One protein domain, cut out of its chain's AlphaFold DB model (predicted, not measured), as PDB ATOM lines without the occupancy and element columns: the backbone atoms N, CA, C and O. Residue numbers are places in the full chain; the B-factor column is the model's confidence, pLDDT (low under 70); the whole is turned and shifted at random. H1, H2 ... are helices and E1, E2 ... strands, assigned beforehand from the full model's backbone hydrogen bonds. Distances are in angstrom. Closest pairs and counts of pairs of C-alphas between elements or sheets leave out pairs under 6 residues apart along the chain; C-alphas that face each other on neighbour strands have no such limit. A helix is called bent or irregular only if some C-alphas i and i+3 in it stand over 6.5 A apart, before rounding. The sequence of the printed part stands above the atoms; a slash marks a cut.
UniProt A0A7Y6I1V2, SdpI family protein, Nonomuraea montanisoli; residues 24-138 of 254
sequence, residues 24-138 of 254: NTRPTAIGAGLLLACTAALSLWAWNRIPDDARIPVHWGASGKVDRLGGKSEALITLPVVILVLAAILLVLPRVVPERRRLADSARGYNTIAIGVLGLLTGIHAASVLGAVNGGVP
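AT A GLANCE: This is residues 24 to 138 of the 254 residues of the protein "SdpI family protein" of Nonomuraea montanisoli (UniProt A0A7Y6I1V2). Three long helices, H1, H2 and H4, stand side by side in an up-and-down bundle, each running against the one before it. At one end E1 of the antiparallel hairpin E1 and E2 packs on H2 and H4; at the other, short H3 joins H2 to H4. The 115 printed residues, mostly helix, run H1, E1, E2, H2, H3, H4; the whole is only just loose, close to compact (radius of gyration of the C-alphas 16.5 A), spanning 51 by 31 by 21 A.

IN THESE COORDINATES: H1, residues 26 to 47, 31.2 A, begins at C-alpha 26 (97.424, 140.871, 89.854). E1 is 56 to 60, E2 66 to 70, H2 72 to 96 (36.6 A), H3 100 to 104. H4, 107 to 134, 39.7 A, ends at C-alpha 134 (122.537, 144.163, 115.355).

HOW THE PARTS SIT: H2 touches H1 (closest C-alphas Ser 43 and Leu 76, 5.2 A) and H4 (Leu 79 and His 125, 6.2 A), opposite ways at shallow tilts of 8 and 3 degrees. H1 touches H4 (Thr 28 and Asn 111, 5.3 A), the same way at 5 degrees. H2 is irregular, C-alphas 76 and 79 being 7.2 A apart, with 17 of 21 O i to N i+4 pairs within hydrogen-bond range; H1, H3 and H4 have every pair. H2 and H3 only just touch, only at the corner, with 3 pairs of C-alphas within 8 A. N 70 and O 56 of E2 and E1 are 2.8 A apart.

THE WHOLE: The printed part has no cut, no long link, and no printed residue under pLDDT 70.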
ATOM      1  N   ASN A  24      97.250 137.924  83.483       93.38
ATOM      2  CA  ASN A  24      96.850 138.340  84.824       93.38
ATOM      3  C   ASN A  24      98.087 138.595  85.706       93.38
ATOM      4  O   ASN A  24      98.657 137.663  86.275       93.38
ATOM      5  N   THR A  25      98.483 139.863  85.846       94.81
ATOM      6  CA  THR A  25      99.606 140.299  86.700       94.81
ATOM      7  C   THR A  25      99.184 140.697  88.118       94.81
ATOM      8  O   THR A  25     100.009 141.215  88.867       94.81
ATOM      9  N   ARG A  26      97.914 140.494  88.512       96.50
ATOM     10  CA  ARG A  26      97.424 140.871  89.854       96.50
ATOM     11  C   ARG A  26      98.222 140.214  90.989       96.50
ATOM     12  O   ARG A  26      98.566 140.940  91.917       96.50
ATOM     13  N   PRO A  27      98.589 138.915  90.929       97.69
ATOM     14  CA  PRO A  27      99.409 138.309  91.977       97.69
ATOM     15  C   PRO A  27     100.773 138.990  92.116       97.69
ATOM     16  O   PRO A  27     101.173 139.302  93.231       97.69
ATOM     17  N   THR A  28     101.448 139.292  90.996       97.62
ATOM     18  CA  THR A  28     102.709 140.055  91.022       97.62
ATOM     19  C   THR A  28     102.510 141.436  91.635       97.62
ATOM     20  O   THR A  28     103.328 141.841  92.446       97.62
ATOM     21  N   ALA A  29     101.429 142.150  91.302       98.31
ATOM     22  CA  ALA A  29     101.175 143.486  91.847       98.31
ATOM     23  C   ALA A  29     100.950 143.458  93.367       98.31
ATOM     24  O   ALA A  29     101.551 144.248  94.089       98.31
ATOM     25  N   ILE A  30     100.136 142.514  93.853       98.50
ATOM     26  CA  ILE A  30      99.887 142.324  95.288       98.50
ATOM     27  C   ILE A  30     101.186 141.929  95.996       98.50
ATOM     28  O   ILE A  30     101.566 142.561  96.978       98.50
ATOM     29  N   GLY A  31     101.899 140.925  95.476       98.38
ATOM     30  CA  GLY A  31     103.166 140.467  96.047       98.38
ATOM     31  C   GLY A  31     104.225 141.569  96.077       98.38
ATOM     32  O   GLY A  31     104.856 141.776  97.107       98.38
ATOM     33  N   ALA A  32     104.373 142.327  94.990       98.38
ATOM     34  CA  ALA A  32     105.279 143.467  94.921       98.38
ATOM     35  C   ALA A  32     104.910 144.552  95.938       98.38
ATOM     36  O   ALA A  32     105.792 145.030  96.642       98.38
ATOM     37  N   GLY A  33     103.626 144.904  96.059       98.50
ATOM     38  CA  GLY A  33     103.158 145.883  97.040       98.50
ATOM     39  C   GLY A  33     103.469 145.465  98.480       98.50
ATOM     40  O   GLY A  33     103.998 146.265  99.246       98.50
ATOM     41  N   LEU A  34     103.224 144.197  98.828       98.69
ATOM     42  CA  LEU A  34     103.538 143.654 100.155       98.69
ATOM     43  C   LEU A  34     105.046 143.642 100.437       98.69
ATOM     44  O   LEU A  34     105.476 144.032 101.521       98.69
ATOM     45  N   LEU A  35     105.859 143.220  99.466       98.56
ATOM     46  CA  LEU A  35     107.316 143.173  99.604       98.56
ATOM     47  C   LEU A  35     107.930 144.578  99.684       98.56
ATOM     48  O   LEU A  35     108.819 144.807 100.498       98.56
ATOM     49  N   LEU A  36     107.422 145.538  98.907       98.50
ATOM     50  CA  LEU A  36     107.822 146.946  98.987       98.50
ATOM     51  C   LEU A  36     107.427 147.582 100.318       98.50
ATOM     52  O   LEU A  36     108.233 148.284 100.921       98.50
ATOM     53  N   ALA A  37     106.217 147.308 100.809       98.50
ATOM     54  CA  ALA A  37     105.799 147.763 102.129       98.50
ATOM     55  C   ALA A  37     106.705 147.181 103.226       98.50
ATOM     56  O   ALA A  37     107.115 147.905 104.129       98.50
ATOM     57  N   CYS A  38     107.079 145.902 103.113       98.38
ATOM     58  CA  CYS A  38     108.011 145.248 104.028       98.38
ATOM     59  C   CYS A  38     109.400 145.908 104.007       98.38
ATOM     60  O   CYS A  38     109.926 146.266 105.062       98.38
ATOM     61  N   THR A  39     109.987 146.130 102.826       98.00
ATOM     62  CA  THR A  39     111.315 146.757 102.731       98.00
ATOM     63  C   THR A  39     111.308 148.207 103.199       98.00
ATOM     64  O   THR A  39     112.217 148.600 103.929       98.00
ATOM     65  N   ALA A  40     110.265 148.977 102.877       97.81
ATOM     66  CA  ALA A  40     110.091 150.338 103.377       97.81
ATOM     67  C   ALA A  40     109.941 150.370 104.905       97.81
ATOM     68  O   ALA A  40     110.609 151.164 105.568       97.81
ATOM     69  N   ALA A  41     109.123 149.482 105.479       98.12
ATOM     70  CA  ALA A  41     108.945 149.383 106.926       98.12
ATOM     71  C   ALA A  41     110.259 149.032 107.641       98.12
ATOM     72  O   ALA A  41     110.587 149.659 108.649       98.12
ATOM     73  N   LEU A  42     111.042 148.090 107.101       97.12
ATOM     74  CA  LEU A  42     112.363 147.738 107.633       97.12
ATOM     75  C   LEU A  42     113.338 148.916 107.577       97.12
ATOM     76  O   LEU A  42     114.018 149.191 108.565       97.12
ATOM     77  N   SER A  43     113.385 149.637 106.455       97.38
ATOM     78  CA  SER A  43     114.254 150.808 106.303       97.38
ATOM     79  C   SER A  43     113.874 151.935 107.260       97.38
ATOM     80  O   SER A  43     114.751 152.503 107.905       97.38
ATOM     81  N   LEU A  44     112.578 152.224 107.411       97.25
ATOM     82  CA  LEU A  44     112.076 153.228 108.354       97.25
ATOM     83  C   LEU A  44     112.365 152.837 109.807       97.25
ATOM     84  O   LEU A  44     112.820 153.661 110.596       97.25
ATOM     85  N   TRP A  45     112.152 151.568 110.157       96.88
ATOM     86  CA  TRP A  45     112.478 151.039 111.478       96.88
ATOM     87  C   TRP A  45     113.979 151.162 111.785       96.88
ATOM     88  O   TRP A  45     114.355 151.581 112.881       96.88
ATOM     89  N   ALA A  46     114.850 150.840 110.830       96.56
ATOM     90  CA  ALA A  46     116.295 150.921 111.015       96.56
ATOM     91  C   ALA A  46     116.834 152.358 110.997       96.56
ATOM     92  O   ALA A  46     117.885 152.621 111.581       96.56
ATOM     93  N   TRP A  47     116.107 153.298 110.384       96.25
ATOM     94  CA  TRP A  47     116.548 154.683 110.228       96.25
ATOM     95  C   TRP A  47     116.925 155.338 111.558       96.25
ATOM     96  O   TRP A  47     117.945 156.002 111.641       96.25
ATOM     97  N   ASN A  48     116.177 155.104 112.634       94.81
ATOM     98  CA  ASN A  48     116.479 155.717 113.937       94.81
ATOM     99  C   ASN A  48     117.411 154.872 114.822       94.81
ATOM    100  O   ASN A  48     117.684 155.247 115.956       94.81
ATOM    101  N   ARG A  49     117.871 153.715 114.332       95.25
ATOM    102  CA  ARG A  49     118.737 152.780 115.076       95.25
ATOM    103  C   ARG A  49     120.179 152.779 114.586       95.25
ATOM    104  O   ARG A  49     121.053 152.262 115.268       95.25
ATOM    105  N   ILE A  50     120.408 153.336 113.404       93.00
ATOM    106  CA  ILE A  50     121.712 153.401 112.761       93.00
ATOM    107  C   ILE A  50     122.197 154.861 112.815       93.00
ATOM    108  O   ILE A  50     121.477 155.739 112.320       93.00
ATOM    109  N   PRO A  51     123.385 155.132 113.387       93.25
ATOM    110  CA  PRO A  51     124.005 156.458 113.363       93.25
ATOM    111  C   PRO A  51     124.182 156.997 111.937       93.25
ATOM    112  O   PRO A  51     124.401 156.227 111.000       93.25
ATOM    113  N   ASP A  52     124.090 158.313 111.747       93.06
ATOM    114  CA  ASP A  52     124.191 158.923 110.409       93.06
ATOM    115  C   ASP A  52     125.596 158.795 109.792       93.06
ATOM    116  O   ASP A  52     125.733 158.735 108.570       93.06
ATOM    117  N   ASP A  53     126.626 158.683 110.629       92.50
ATOM    118  CA  ASP A  53     128.027 158.467 110.264       92.50
ATOM    119  C   ASP A  53     128.405 156.979 110.121       92.50
ATOM    120  O   ASP A  53     129.542 156.652 109.765       92.50
ATOM    121  N   ALA A  54     127.458 156.060 110.350       90.81
ATOM    122  CA  ALA A  54     127.706 154.627 110.267       90.81
ATOM    123  C   ALA A  54     128.156 154.202 108.860       90.81
ATOM    124  O   ALA A  54     127.570 154.570 107.836       90.81
ATOM    125  N   ARG A  55     129.182 153.347 108.820       92.25
ATOM    126  CA  ARG A  55     129.702 152.735 107.594       92.25
ATOM    127  C   ARG A  55     129.231 151.294 107.504       92.25
ATOM    128  O   ARG A  55     129.678 150.436 108.259       92.25
ATOM    129  N   ILE A  56     128.321 151.040 106.573       91.19
ATOM    130  CA  ILE A  56     127.586 149.780 106.484       91.19
ATOM    131  C   ILE A  56     128.072 149.003 105.262       91.19
ATOM    132  O   ILE A  56     128.197 149.587 104.184       91.19
ATOM    133  N   PRO A  57     128.340 147.697 105.383       89.38
ATOM    134  CA  PRO A  57     128.576 146.839 104.233       89.38
ATOM    135  C   PRO A  57     127.436 146.909 103.209       89.38
ATOM    136  O   PRO A  57     126.273 146.688 103.537       89.38
ATOM    137  N   VAL A  58     127.785 147.218 101.963       89.88
ATOM    138  CA  VAL A  58     126.842 147.374 100.834       89.88
ATOM    139  C   VAL A  58     127.287 146.594  99.597       89.88
ATOM    140  O   VAL A  58     126.559 146.524  98.608       89.88
ATOM    141  N   HIS A  59     128.487 146.014  99.632       88.88
ATOM    142  CA  HIS A  59     128.986 145.111  98.608       88.88
ATOM    143  C   HIS A  59     129.889 144.046  99.239       88.88
ATOM    144  O   HIS A  59     130.578 144.295 100.235       88.88
ATOM    145  N   TRP A  60     129.846 142.855  98.648       87.19
ATOM    146  CA  TRP A  60     130.634 141.699  99.046       87.19
ATOM    147  C   TRP A  60     131.271 141.097  97.801       87.19
ATOM    148  O   TRP A  60     130.591 140.865  96.801       87.19
ATOM    149  N   GLY A  61     132.567 140.810  97.877       82.94
ATOM    150  CA  GLY A  61     133.284 140.126  96.810       82.94
ATOM    151  C   GLY A  61     132.870 138.653  96.697       82.94
ATOM    152  O   GLY A  61     132.193 138.099  97.563       82.94
ATOM    153  N   ALA A  62     133.349 137.966  95.657       76.06
ATOM    154  CA  ALA A  62     133.035 136.551  95.409       76.06
ATOM    155  C   ALA A  62     133.469 135.590  96.540       76.06
ATOM    156  O   ALA A  62     132.957 134.477  96.638       76.06
ATOM    157  N   SER A  63     134.392 136.019  97.406       76.62
ATOM    158  CA  SER A  63     134.817 135.287  98.607       76.62
ATOM    159  C   SER A  63     133.865 135.445  99.800       76.62
ATOM    160  O   SER A  63     134.124 134.887 100.864       76.62
ATOM    161  N   GLY A  64     132.796 136.236  99.657       77.69
ATOM    162  CA  GLY A  64     131.863 136.580 100.729       77.69
ATOM    163  C   GLY A  64     132.380 137.652 101.695       77.69
ATOM    164  O   GLY A  64     131.699 137.993 102.657       77.69
ATOM    165  N   LYS A  65     133.573 138.208 101.457       84.44
ATOM    166  CA  LYS A  65     134.133 139.293 102.273       84.44
ATOM    167  C   LYS A  65     133.593 140.649 101.829       84.44
ATOM    168  O   LYS A  65     133.412 140.883 100.637       84.44
ATOM    169  N   VAL A  66     133.391 141.543 102.796       87.50
ATOM    170  CA  VAL A  66     133.058 142.948 102.534       87.50
ATOM    171  C   VAL A  66     134.230 143.604 101.813       87.50
ATOM    172  O   VAL A  66     135.351 143.578 102.317       87.50
ATOM    173  N   ASP A  67     133.972 144.199 100.653       90.12
ATOM    174  CA  ASP A  67     134.958 144.966  99.881       90.12
ATOM    175  C   ASP A  67     134.555 146.442  99.712       90.12
ATOM    176  O   ASP A  67     135.386 147.268  99.334       90.12
ATOM    177  N   ARG A  68     133.309 146.807 100.060       93.50
ATOM    178  CA  ARG A  68     132.827 148.192 100.037       93.50
ATOM    179  C   ARG A  68     131.856 148.501 101.173       93.50
ATOM    180  O   ARG A  68     130.897 147.770 101.429       93.50
ATOM    181  N   LEU A  69     132.075 149.661 101.790       93.56
ATOM    182  CA  LEU A  69     131.207 150.246 102.810       93.56
ATOM    183  C   LEU A  69     130.504 151.493 102.265       93.56
ATOM    184  O   LEU A  69     131.161 152.379 101.711       93.56
ATOM    185  N   GLY A  70     129.202 151.586 102.497       93.88
ATOM    186  CA  GLY A  70     128.336 152.702 102.136       93.88
ATOM    187  C   GLY A  70     127.871 153.476 103.364       93.88
ATOM    188  O   GLY A  70     128.165 153.096 104.501       93.88
ATOM    189  N   GLY A  71     127.169 154.580 103.124       95.12
ATOM    190  CA  GLY A  71     126.490 155.336 104.178       95.12
ATOM    191  C   GLY A  71     125.124 154.743 104.530       95.12
ATOM    192  O   GLY A  71     124.591 153.884 103.821       95.12
ATOM    193  N   LYS A  72     124.520 155.255 105.604       94.62
ATOM    194  CA  LYS A  72     123.180 154.866 106.073       94.62
ATOM    195  C   LYS A  72     122.104 154.932 104.986       94.62
ATOM    196  O   LYS A  72     121.363 153.970 104.798       94.62
ATOM    197  N   SER A  73     122.017 156.043 104.256       95.12
ATOM    198  CA  SER A  73     121.015 156.227 103.199       95.12
ATOM    199  C   SER A  73     121.181 155.204 102.075       95.12
ATOM    200  O   SER A  73     120.204 154.589 101.656       95.12
ATOM    201  N   GLU A  74     122.416 154.965 101.639       94.75
ATOM    202  CA  GLU A  74     122.726 153.978 100.607       94.75
ATOM    203  C   GLU A  74     122.284 152.573 101.034       94.75
ATOM    204  O   GLU A  74     121.580 151.898 100.279       94.75
ATOM    205  N   ALA A  75     122.624 152.152 102.256       92.50
ATOM    206  CA  ALA A  75     122.261 150.833 102.768       92.50
ATOM    207  C   ALA A  75     120.743 150.652 102.939       92.50
ATOM    208  O   ALA A  75     120.219 149.568 102.693       92.50
ATOM    209  N   LEU A  76     120.026 151.706 103.349       96.56
ATOM    210  CA  LEU A  76     118.598 151.622 103.655       96.56
ATOM    211  C   LEU A  76     117.683 151.881 102.449       96.56
ATOM    212  O   LEU A  76     116.547 151.416 102.469       96.56
ATOM    213  N   ILE A  77     118.125 152.598 101.412       96.75
ATOM    214  CA  ILE A  77     117.248 153.048 100.311       96.75
ATOM    215  C   ILE A  77     117.508 152.295  99.002       96.75
ATOM    216  O   ILE A  77     116.566 152.049  98.246       96.75
ATOM    217  N   THR A  78     118.752 151.889  98.731       95.88
ATOM    218  CA  THR A  78     119.132 151.361  97.409       95.88
ATOM    219  C   THR A  78     118.317 150.129  97.016       95.88
ATOM    220  O   THR A  78     117.718 150.112  95.943       95.88
ATOM    221  N   LEU A  79     118.237 149.108  97.878       95.31
ATOM    222  CA  LEU A  79     117.482 147.893  97.556       95.31
ATOM    223  C   LEU A  79     115.965 148.123  97.448       95.31
ATOM    224  O   LEU A  79     115.396 147.629  96.476       95.31
ATOM    225  N   PRO A  80     115.292 148.892  98.329       97.94
ATOM    226  CA  PRO A  80     113.894 149.271  98.115       97.94
ATOM    227  C   PRO A  80     113.638 149.930  96.753       97.94
ATOM    228  O   PRO A  80     112.677 149.572  96.072       97.94
ATOM    229  N   VAL A  81     114.516 150.840  96.315       98.38
ATOM    230  CA  VAL A  81     114.403 151.489  94.997       98.38
ATOM    231  C   VAL A  81     114.619 150.487  93.862       98.38
ATOM    232  O   VAL A  81     113.834 150.463  92.915       98.38
ATOM    233  N   VAL A  82     115.627 149.615  93.959       98.19
ATOM    234  CA  VAL A  82     115.861 148.551  92.967       98.19
ATOM    235  C   VAL A  82     114.651 147.617  92.868       98.19
ATOM    236  O   VAL A  82     114.225 147.283  91.765       98.19
ATOM    237  N   ILE A  83     114.057 147.233  94.001       98.44
ATOM    238  CA  ILE A  83     112.852 146.395  94.055       98.44
ATOM    239  C   ILE A  83     111.666 147.119  93.416       98.44
ATOM    240  O   ILE A  83     110.924 146.494  92.663       98.44
ATOM    241  N   LEU A  84     111.501 148.424  93.655       98.62
ATOM    242  CA  LEU A  84     110.432 149.228  93.056       98.62
ATOM    243  C   LEU A  84     110.557 149.270  91.531       98.62
ATOM    244  O   LEU A  84     109.594 148.982  90.819       98.62
ATOM    245  N   VAL A  85     111.753 149.587  91.031       98.62
ATOM    246  CA  VAL A  85     112.038 149.644  89.593       98.62
ATOM    247  C   VAL A  85     111.841 148.270  88.956       98.62
ATOM    248  O   VAL A  85     111.159 148.152  87.937       98.62
ATOM    249  N   LEU A  86     112.368 147.210  89.572       98.56
ATOM    250  CA  LEU A  86     112.217 145.853  89.059       98.56
ATOM    251  C   LEU A  86     110.754 145.393  89.077       98.56
ATOM    252  O   LEU A  86     110.298 144.781  88.113       98.56
ATOM    253  N   ALA A  87     109.993 145.715  90.122       98.56
ATOM    254  CA  ALA A  87     108.564 145.426  90.185       98.56
ATOM    255  C   ALA A  87     107.799 146.130  89.057       98.56
ATOM    256  O   ALA A  87     106.976 145.499  88.395       98.56
ATOM    257  N   ALA A  88     108.104 147.403  88.784       98.38
ATOM    258  CA  ALA A  88     107.511 148.130  87.665       98.38
ATOM    259  C   ALA A  88     107.832 147.451  86.323       98.38
ATOM    260  O   ALA A  88     106.923 147.203  85.529       98.38
ATOM    261  N   ILE A  89     109.093 147.059  86.105       98.06
ATOM    262  CA  ILE A  89     109.509 146.317  84.905       98.06
ATOM    263  C   ILE A  89     108.725 145.004  84.782       98.06
ATOM    264  O   ILE A  89     108.158 144.738  83.728       98.06
ATOM    265  N   LEU A  90     108.634 144.199  85.844       97.12
ATOM    266  CA  LEU A  90     107.926 142.910  85.832       97.12
ATOM    267  C   LEU A  90     106.406 143.061  85.644       97.12
ATOM    268  O   LEU A  90     105.740 142.182  85.102       97.12
ATOM    269  N   LEU A  91     105.822 144.183  86.057       96.94
ATOM    270  CA  LEU A  91     104.414 144.469  85.790       96.94
ATOM    271  C   LEU A  91     104.191 144.934  84.347       96.94
ATOM    272  O   LEU A  91     103.180 144.582  83.741       96.94
ATOM    273  N   VAL A  92     105.114 145.702  83.771       96.00
ATOM    274  CA  VAL A  92     104.970 146.257  82.417       96.00
ATOM    275  C   VAL A  92     105.374 145.255  81.335       96.00
ATOM    276  O   VAL A  92     104.693 145.161  80.313       96.00
ATOM    277  N   LEU A  93     106.424 144.459  81.563       94.12
ATOM    278  CA  LEU A  93     107.023 143.547  80.582       94.12
ATOM    279  C   LEU A  93     105.988 142.676  79.839       94.12
ATOM    280  O   LEU A  93     106.011 142.663  78.608       94.12
ATOM    281  N   PRO A  94     105.017 142.023  80.507       92.19
ATOM    282  CA  PRO A  94     104.059 141.149  79.828       92.19
ATOM    283  C   PRO A  94     103.104 141.871  78.873       92.19
ATOM    284  O   PRO A  94     102.450 141.228  78.055       92.19
ATOM    285  N   ARG A  95     102.996 143.199  78.991       90.56
ATOM    286  CA  ARG A  95     102.130 144.034  78.153       90.56
ATOM    287  C   ARG A  95     102.835 144.510  76.888       90.56
ATOM    288  O   ARG A  95     102.164 144.735  75.886       90.56
ATOM    289  N   VAL A  96     104.162 144.645  76.928       91.38
ATOM    290  CA  VAL A  96     104.952 145.250  75.843       91.38
ATOM    291  C   VAL A  96     105.639 144.224  74.942       91.38
ATOM    292  O   VAL A  96     105.990 144.545  73.811       91.38
ATOM    293  N   VAL A  97     105.819 142.982  75.407       90.19
ATOM    294  CA  VAL A  97     106.498 141.946  74.615       90.19
ATOM    295  C   VAL A  97     105.669 141.519  73.386       90.19
ATOM    296  O   VAL A  97     104.446 141.358  73.494       90.19
ATOM    297  N   PRO A  98     106.305 141.270  72.219       86.75
ATOM    298  CA  PRO A  98     105.596 140.849  71.005       86.75
ATOM    299  C   PRO A  98     104.764 139.574  71.207       86.75
ATOM    300  O   PRO A  98     103.615 139.496  70.775       86.75
ATOM    301  N   GLU A  99     105.298 138.609  71.961       83.69
ATOM    302  CA  GLU A  99     104.664 137.315  72.247       83.69
ATOM    303  C   GLU A  99     103.727 137.324  73.472       83.69
ATOM    304  O   GLU A  99     103.509 136.293  74.110       83.69
ATOM    305  N   ARG A 100     103.134 138.476  73.816       84.31
ATOM    306  CA  ARG A 100     102.274 138.638  75.009       84.31
ATOM    307  C   ARG A 100     101.154 137.598  75.146       84.31
ATOM    308  O   ARG A 100     100.803 137.247  76.267       84.31
ATOM    309  N   ARG A 101     100.626 137.075  74.029       85.00
ATOM    310  CA  ARG A 101      99.610 136.004  74.028       85.00
ATOM    311  C   ARG A 101     100.171 134.690  74.589       85.00
ATOM    312  O   ARG A 101      99.617 134.169  75.543       85.00
ATOM    313  N   ARG A 102     101.315 134.220  74.078       86.44
ATOM    314  CA  ARG A 102     101.986 132.993  74.560       86.44
ATOM    315  C   ARG A 102     102.458 133.126  76.006       86.44
ATOM    316  O   ARG A 102     102.441 132.172  76.780       86.44
ATOM    317  N   LEU A 103     102.875 134.332  76.391       89.44
ATOM    318  CA  LEU A 103     103.252 134.611  77.770       89.44
ATOM    319  C   LEU A 103     102.043 134.576  78.720       89.44
ATOM    320  O   LEU A 103     102.197 134.142  79.860       89.44
ATOM    321  N   ALA A 104     100.848 134.975  78.265       91.75
ATOM    322  CA  ALA A 104      99.632 134.928  79.077       91.75
ATOM    323  C   ALA A 104      99.293 133.503  79.542       91.75
ATOM    324  O   ALA A 104      98.914 133.320  80.701       91.75
ATOM    325  N   ASP A 105      99.557 132.493  78.712       91.50
ATOM    326  CA  ASP A 105      99.386 131.077  79.075       91.50
ATOM    327  C   ASP A 105     100.367 130.620  80.171       91.50
ATOM    328  O   ASP A 105     100.146 129.625  80.862       91.50
ATOM    329  N   SER A 106     101.442 131.385  80.376       94.69
ATOM    330  CA  SER A 106     102.457 131.173  81.410       94.69
ATOM    331  C   SER A 106     102.239 132.039  82.658       94.69
ATOM    332  O   SER A 106     103.133 132.110  83.505       94.69
ATOM    333  N   ALA A 107     101.067 132.673  82.826       95.00
ATOM    334  CA  ALA A 107     100.797 133.628  83.909       95.00
ATOM    335  C   ALA A 107     101.190 133.111  85.298       95.00
ATOM    336  O   ALA A 107     101.794 133.834  86.089       95.00
ATOM    337  N   ARG A 108     100.858 131.853  85.616       96.06
ATOM    338  CA  ARG A 108     101.174 131.258  86.923       96.06
ATOM    339  C   ARG A 108     102.685 131.171  87.150       96.06
ATOM    340  O   ARG A 108     103.162 131.617  88.193       96.06
ATOM    341  N   GLY A 109     103.426 130.620  86.187       96.50
ATOM    342  CA  GLY A 109     104.883 130.501  86.271       96.50
ATOM    343  C   GLY A 109     105.561 131.870  86.305       96.50
ATOM    344  O   GLY A 109     106.406 132.106  87.163       96.50
ATOM    345  N   TYR A 110     105.109 132.806  85.466       96.69
ATOM    346  CA  TYR A 110     105.611 134.178  85.449       96.69
ATOM    347  C   TYR A 110     105.432 134.875  86.801       96.69
ATOM    348  O   TYR A 110     106.409 135.352  87.371       96.69
ATOM    349  N   ASN A 111     104.207 134.896  87.345       97.75
ATOM    350  CA  ASN A 111     103.933 135.523  88.642       97.75
ATOM    351  C   ASN A 111     104.762 134.872  89.766       97.75
ATOM    352  O   ASN A 111     105.249 135.570  90.650       97.75
ATOM    353  N   THR A 112     104.954 133.549  89.717       98.31
ATOM    354  CA  THR A 112     105.770 132.810  90.696       98.31
ATOM    355  C   THR A 112     107.234 133.256  90.652       98.31
ATOM    356  O   THR A 112     107.817 133.544  91.694       98.31
ATOM    357  N   ILE A 113     107.817 133.378  89.455       98.12
ATOM    358  CA  ILE A 113     109.197 133.853  89.265       98.12
ATOM    359  C   ILE A 113     109.324 135.328  89.666       98.12
ATOM    360  O   ILE A 113     110.264 135.684  90.372       98.12
ATOM    361  N   ALA A 114     108.371 136.172  89.261       98.31
ATOM    362  CA  ALA A 114     108.363 137.603  89.556       98.31
ATOM    363  C   ALA A 114     108.293 137.879  91.068       98.31
ATOM    364  O   ALA A 114     109.101 138.633  91.601       98.31
ATOM    365  N   ILE A 115     107.382 137.220  91.788       98.62
ATOM    366  CA  ILE A 115     107.319 137.325  93.252       98.62
ATOM    367  C   ILE A 115     108.581 136.728  93.885       98.62
ATOM    368  O   ILE A 115     109.120 137.304  94.825       98.62
ATOM    369  N   GLY A 116     109.091 135.614  93.349       98.50
ATOM    370  CA  GLY A 116     110.319 134.978  93.819       98.50
ATOM    371  C   GLY A 116     111.542 135.894  93.759       98.50
ATOM    372  O   GLY A 116     112.274 135.982  94.740       98.50
ATOM    373  N   VAL A 117     111.754 136.606  92.645       98.44
ATOM    374  CA  VAL A 117     112.914 137.499  92.493       98.44
ATOM    375  C   VAL A 117     112.798 138.734  93.390       98.44
ATOM    376  O   VAL A 117     113.780 139.135  94.011       98.44
ATOM    377  N   LEU A 118     111.596 139.297  93.543       98.69
ATOM    378  CA  LEU A 118     111.362 140.398  94.484       98.69
ATOM    379  C   LEU A 118     111.544 139.931  95.937       98.69
ATOM    380  O   LEU A 118     112.109 140.658  96.756       98.69
ATOM    381  N   GLY A 119     111.114 138.707  96.252       98.56
ATOM    382  CA  GLY A 119     111.311 138.072  97.553       98.56
ATOM    383  C   GLY A 119     112.787 137.823  97.866       98.56
ATOM    384  O   GLY A 119     113.218 138.098  98.982       98.56
ATOM    385  N   LEU A 120     113.578 137.394  96.875       98.06
ATOM    386  CA  LEU A 120     115.032 137.253  96.993       98.06
ATOM    387  C   LEU A 120     115.682 138.579  97.398       98.06
ATOM    388  O   LEU A 120     116.389 138.635  98.402       98.06
ATOM    389  N   LEU A 121     115.401 139.654  96.659       97.81
ATOM    390  CA  LEU A 121     115.950 140.979  96.954       97.81
ATOM    391  C   LEU A 121     115.472 141.517  98.308       97.81
ATOM    392  O   LEU A 121     116.250 142.126  99.037       97.81
ATOM    393  N   THR A 122     114.217 141.248  98.672       98.31
ATOM    394  CA  THR A 122     113.658 141.612  99.983       98.31
ATOM    395  C   THR A 122     114.369 140.881 101.120       98.31
ATOM    396  O   THR A 122     114.698 141.499 102.128       98.31
ATOM    397  N   GLY A 123     114.658 139.586 100.959       96.69
ATOM    398  CA  GLY A 123     115.411 138.801 101.937       96.69
ATOM    399  C   GLY A 123     116.846 139.300 102.109       96.69
ATOM    400  O   GLY A 123     117.319 139.414 103.238       96.69
ATOM    401  N   ILE A 124     117.510 139.667 101.007       94.62
ATOM    402  CA  ILE A 124     118.844 140.287 101.043       94.62
ATOM    403  C   ILE A 124     118.783 141.628 101.785       94.62
ATOM    404  O   ILE A 124     119.567 141.843 102.704       94.62
ATOM    405  N   HIS A 125     117.812 142.491 101.457       95.94
ATOM    406  CA  HIS A 125     117.618 143.777 102.138       95.94
ATOM    407  C   HIS A 125     117.402 143.608 103.639       95.94
ATOM    408  O   HIS A 125     118.084 144.242 104.440       95.94
ATOM    409  N   ALA A 126     116.502 142.706 104.035       95.44
ATOM    410  CA  ALA A 126     116.239 142.422 105.439       95.44
ATOM    411  C   ALA A 126     117.505 141.958 106.172       95.44
ATOM    412  O   ALA A 126     117.795 142.438 107.265       95.44
ATOM    413  N   ALA A 127     118.292 141.074 105.559       93.00
ATOM    414  CA  ALA A 127     119.530 140.582 106.146       93.00
ATOM    415  C   ALA A 127     120.591 141.688 106.290       93.00
ATOM    416  O   ALA A 127     121.237 141.777 107.334       93.00
ATOM    417  N   SER A 128     120.733 142.562 105.288       92.00
ATOM    418  CA  SER A 128     121.630 143.721 105.347       92.00
ATOM    419  C   SER A 128     121.214 144.710 106.438       92.00
ATOM    420  O   SER A 128     122.052 145.125 107.234       92.00
ATOM    421  N   VAL A 129     119.922 145.039 106.530       94.44
ATOM    422  CA  VAL A 129     119.379 145.949 107.552       94.44
ATOM    423  C   VAL A 129     119.565 145.382 108.960       94.44
ATOM    424  O   VAL A 129     120.065 146.069 109.847       94.44
ATOM    425  N   LEU A 130     119.206 144.114 109.175       92.94
ATOM    426  CA  LEU A 130     119.372 143.457 110.472       92.94
ATOM    427  C   LEU A 130     120.851 143.318 110.852       92.94
ATOM    428  O   LEU A 130     121.191 143.460 112.026       92.94
ATOM    429  N   GLY A 131     121.729 143.077 109.875       91.00
ATOM    430  CA  GLY A 131     123.175 143.076 110.074       91.00
ATOM    431  C   GLY A 131     123.703 144.445 110.499       91.00
ATOM    432  O   GLY A 131     124.501 144.520 111.428       91.00
ATOM    433  N   ALA A 132     123.212 145.521 109.880       90.56
ATOM    434  CA  ALA A 132     123.603 146.888 110.212       90.56
ATOM    435  C   ALA A 132     123.136 147.329 111.609       90.56
ATOM    436  O   ALA A 132     123.862 148.042 112.292       90.56
ATOM    437  N   VAL A 133     121.945 146.900 112.044       92.44
ATOM    438  CA  VAL A 133     121.399 147.253 113.367       92.44
ATOM    439  C   VAL A 133     122.009 146.408 114.489       92.44
ATOM    440  O   VAL A 133     122.318 146.941 115.550       92.44
ATOM    441  N   ASN A 134     122.176 145.098 114.280       88.38
ATOM    442  CA  ASN A 134     122.537 144.163 115.355       88.38
ATOM    443  C   ASN A 134     124.014 143.732 115.342       88.38
ATOM    444  O   ASN A 134     124.440 143.015 116.242       88.38
ATOM    445  N   GLY A 135     124.787 144.085 114.309       77.94
ATOM    446  CA  GLY A 135     126.219 143.776 114.205       77.94
ATOM    447  C   GLY A 135     126.585 142.289 114.052       77.94
ATOM    448  O   GLY A 135     127.766 141.962 114.120       77.94
ATOM    449  N   GLY A 136     125.616 141.382 113.855       72.75
ATOM    450  CA  GLY A 136     125.846 139.935 114.018       72.75
ATOM    451  C   GLY A 136     125.030 138.995 113.128       72.75
ATOM    452  O   GLY A 136     124.876 137.824 113.466       72.75
ATOM    453  N   VAL A 137     124.484 139.461 112.000       83.06
ATOM    454  CA  VAL A 137     123.797 138.560 111.056       83.06
ATOM    455  C   VAL A 137     124.832 137.872 110.158       83.06
ATOM    456  O   VAL A 137     125.593 138.581 109.493       83.06
ATOM    457  N   PRO A 138     124.854 136.524 110.066       87.94
ATOM    458  CA  PRO A 138     125.718 135.803 109.133       87.94
ATOM    459  C   PRO A 138     125.185 135.972 107.706       87.94
ATOM    460  O   PRO A 138     124.519 135.099 107.144       87.94
TER     461      PRO A 138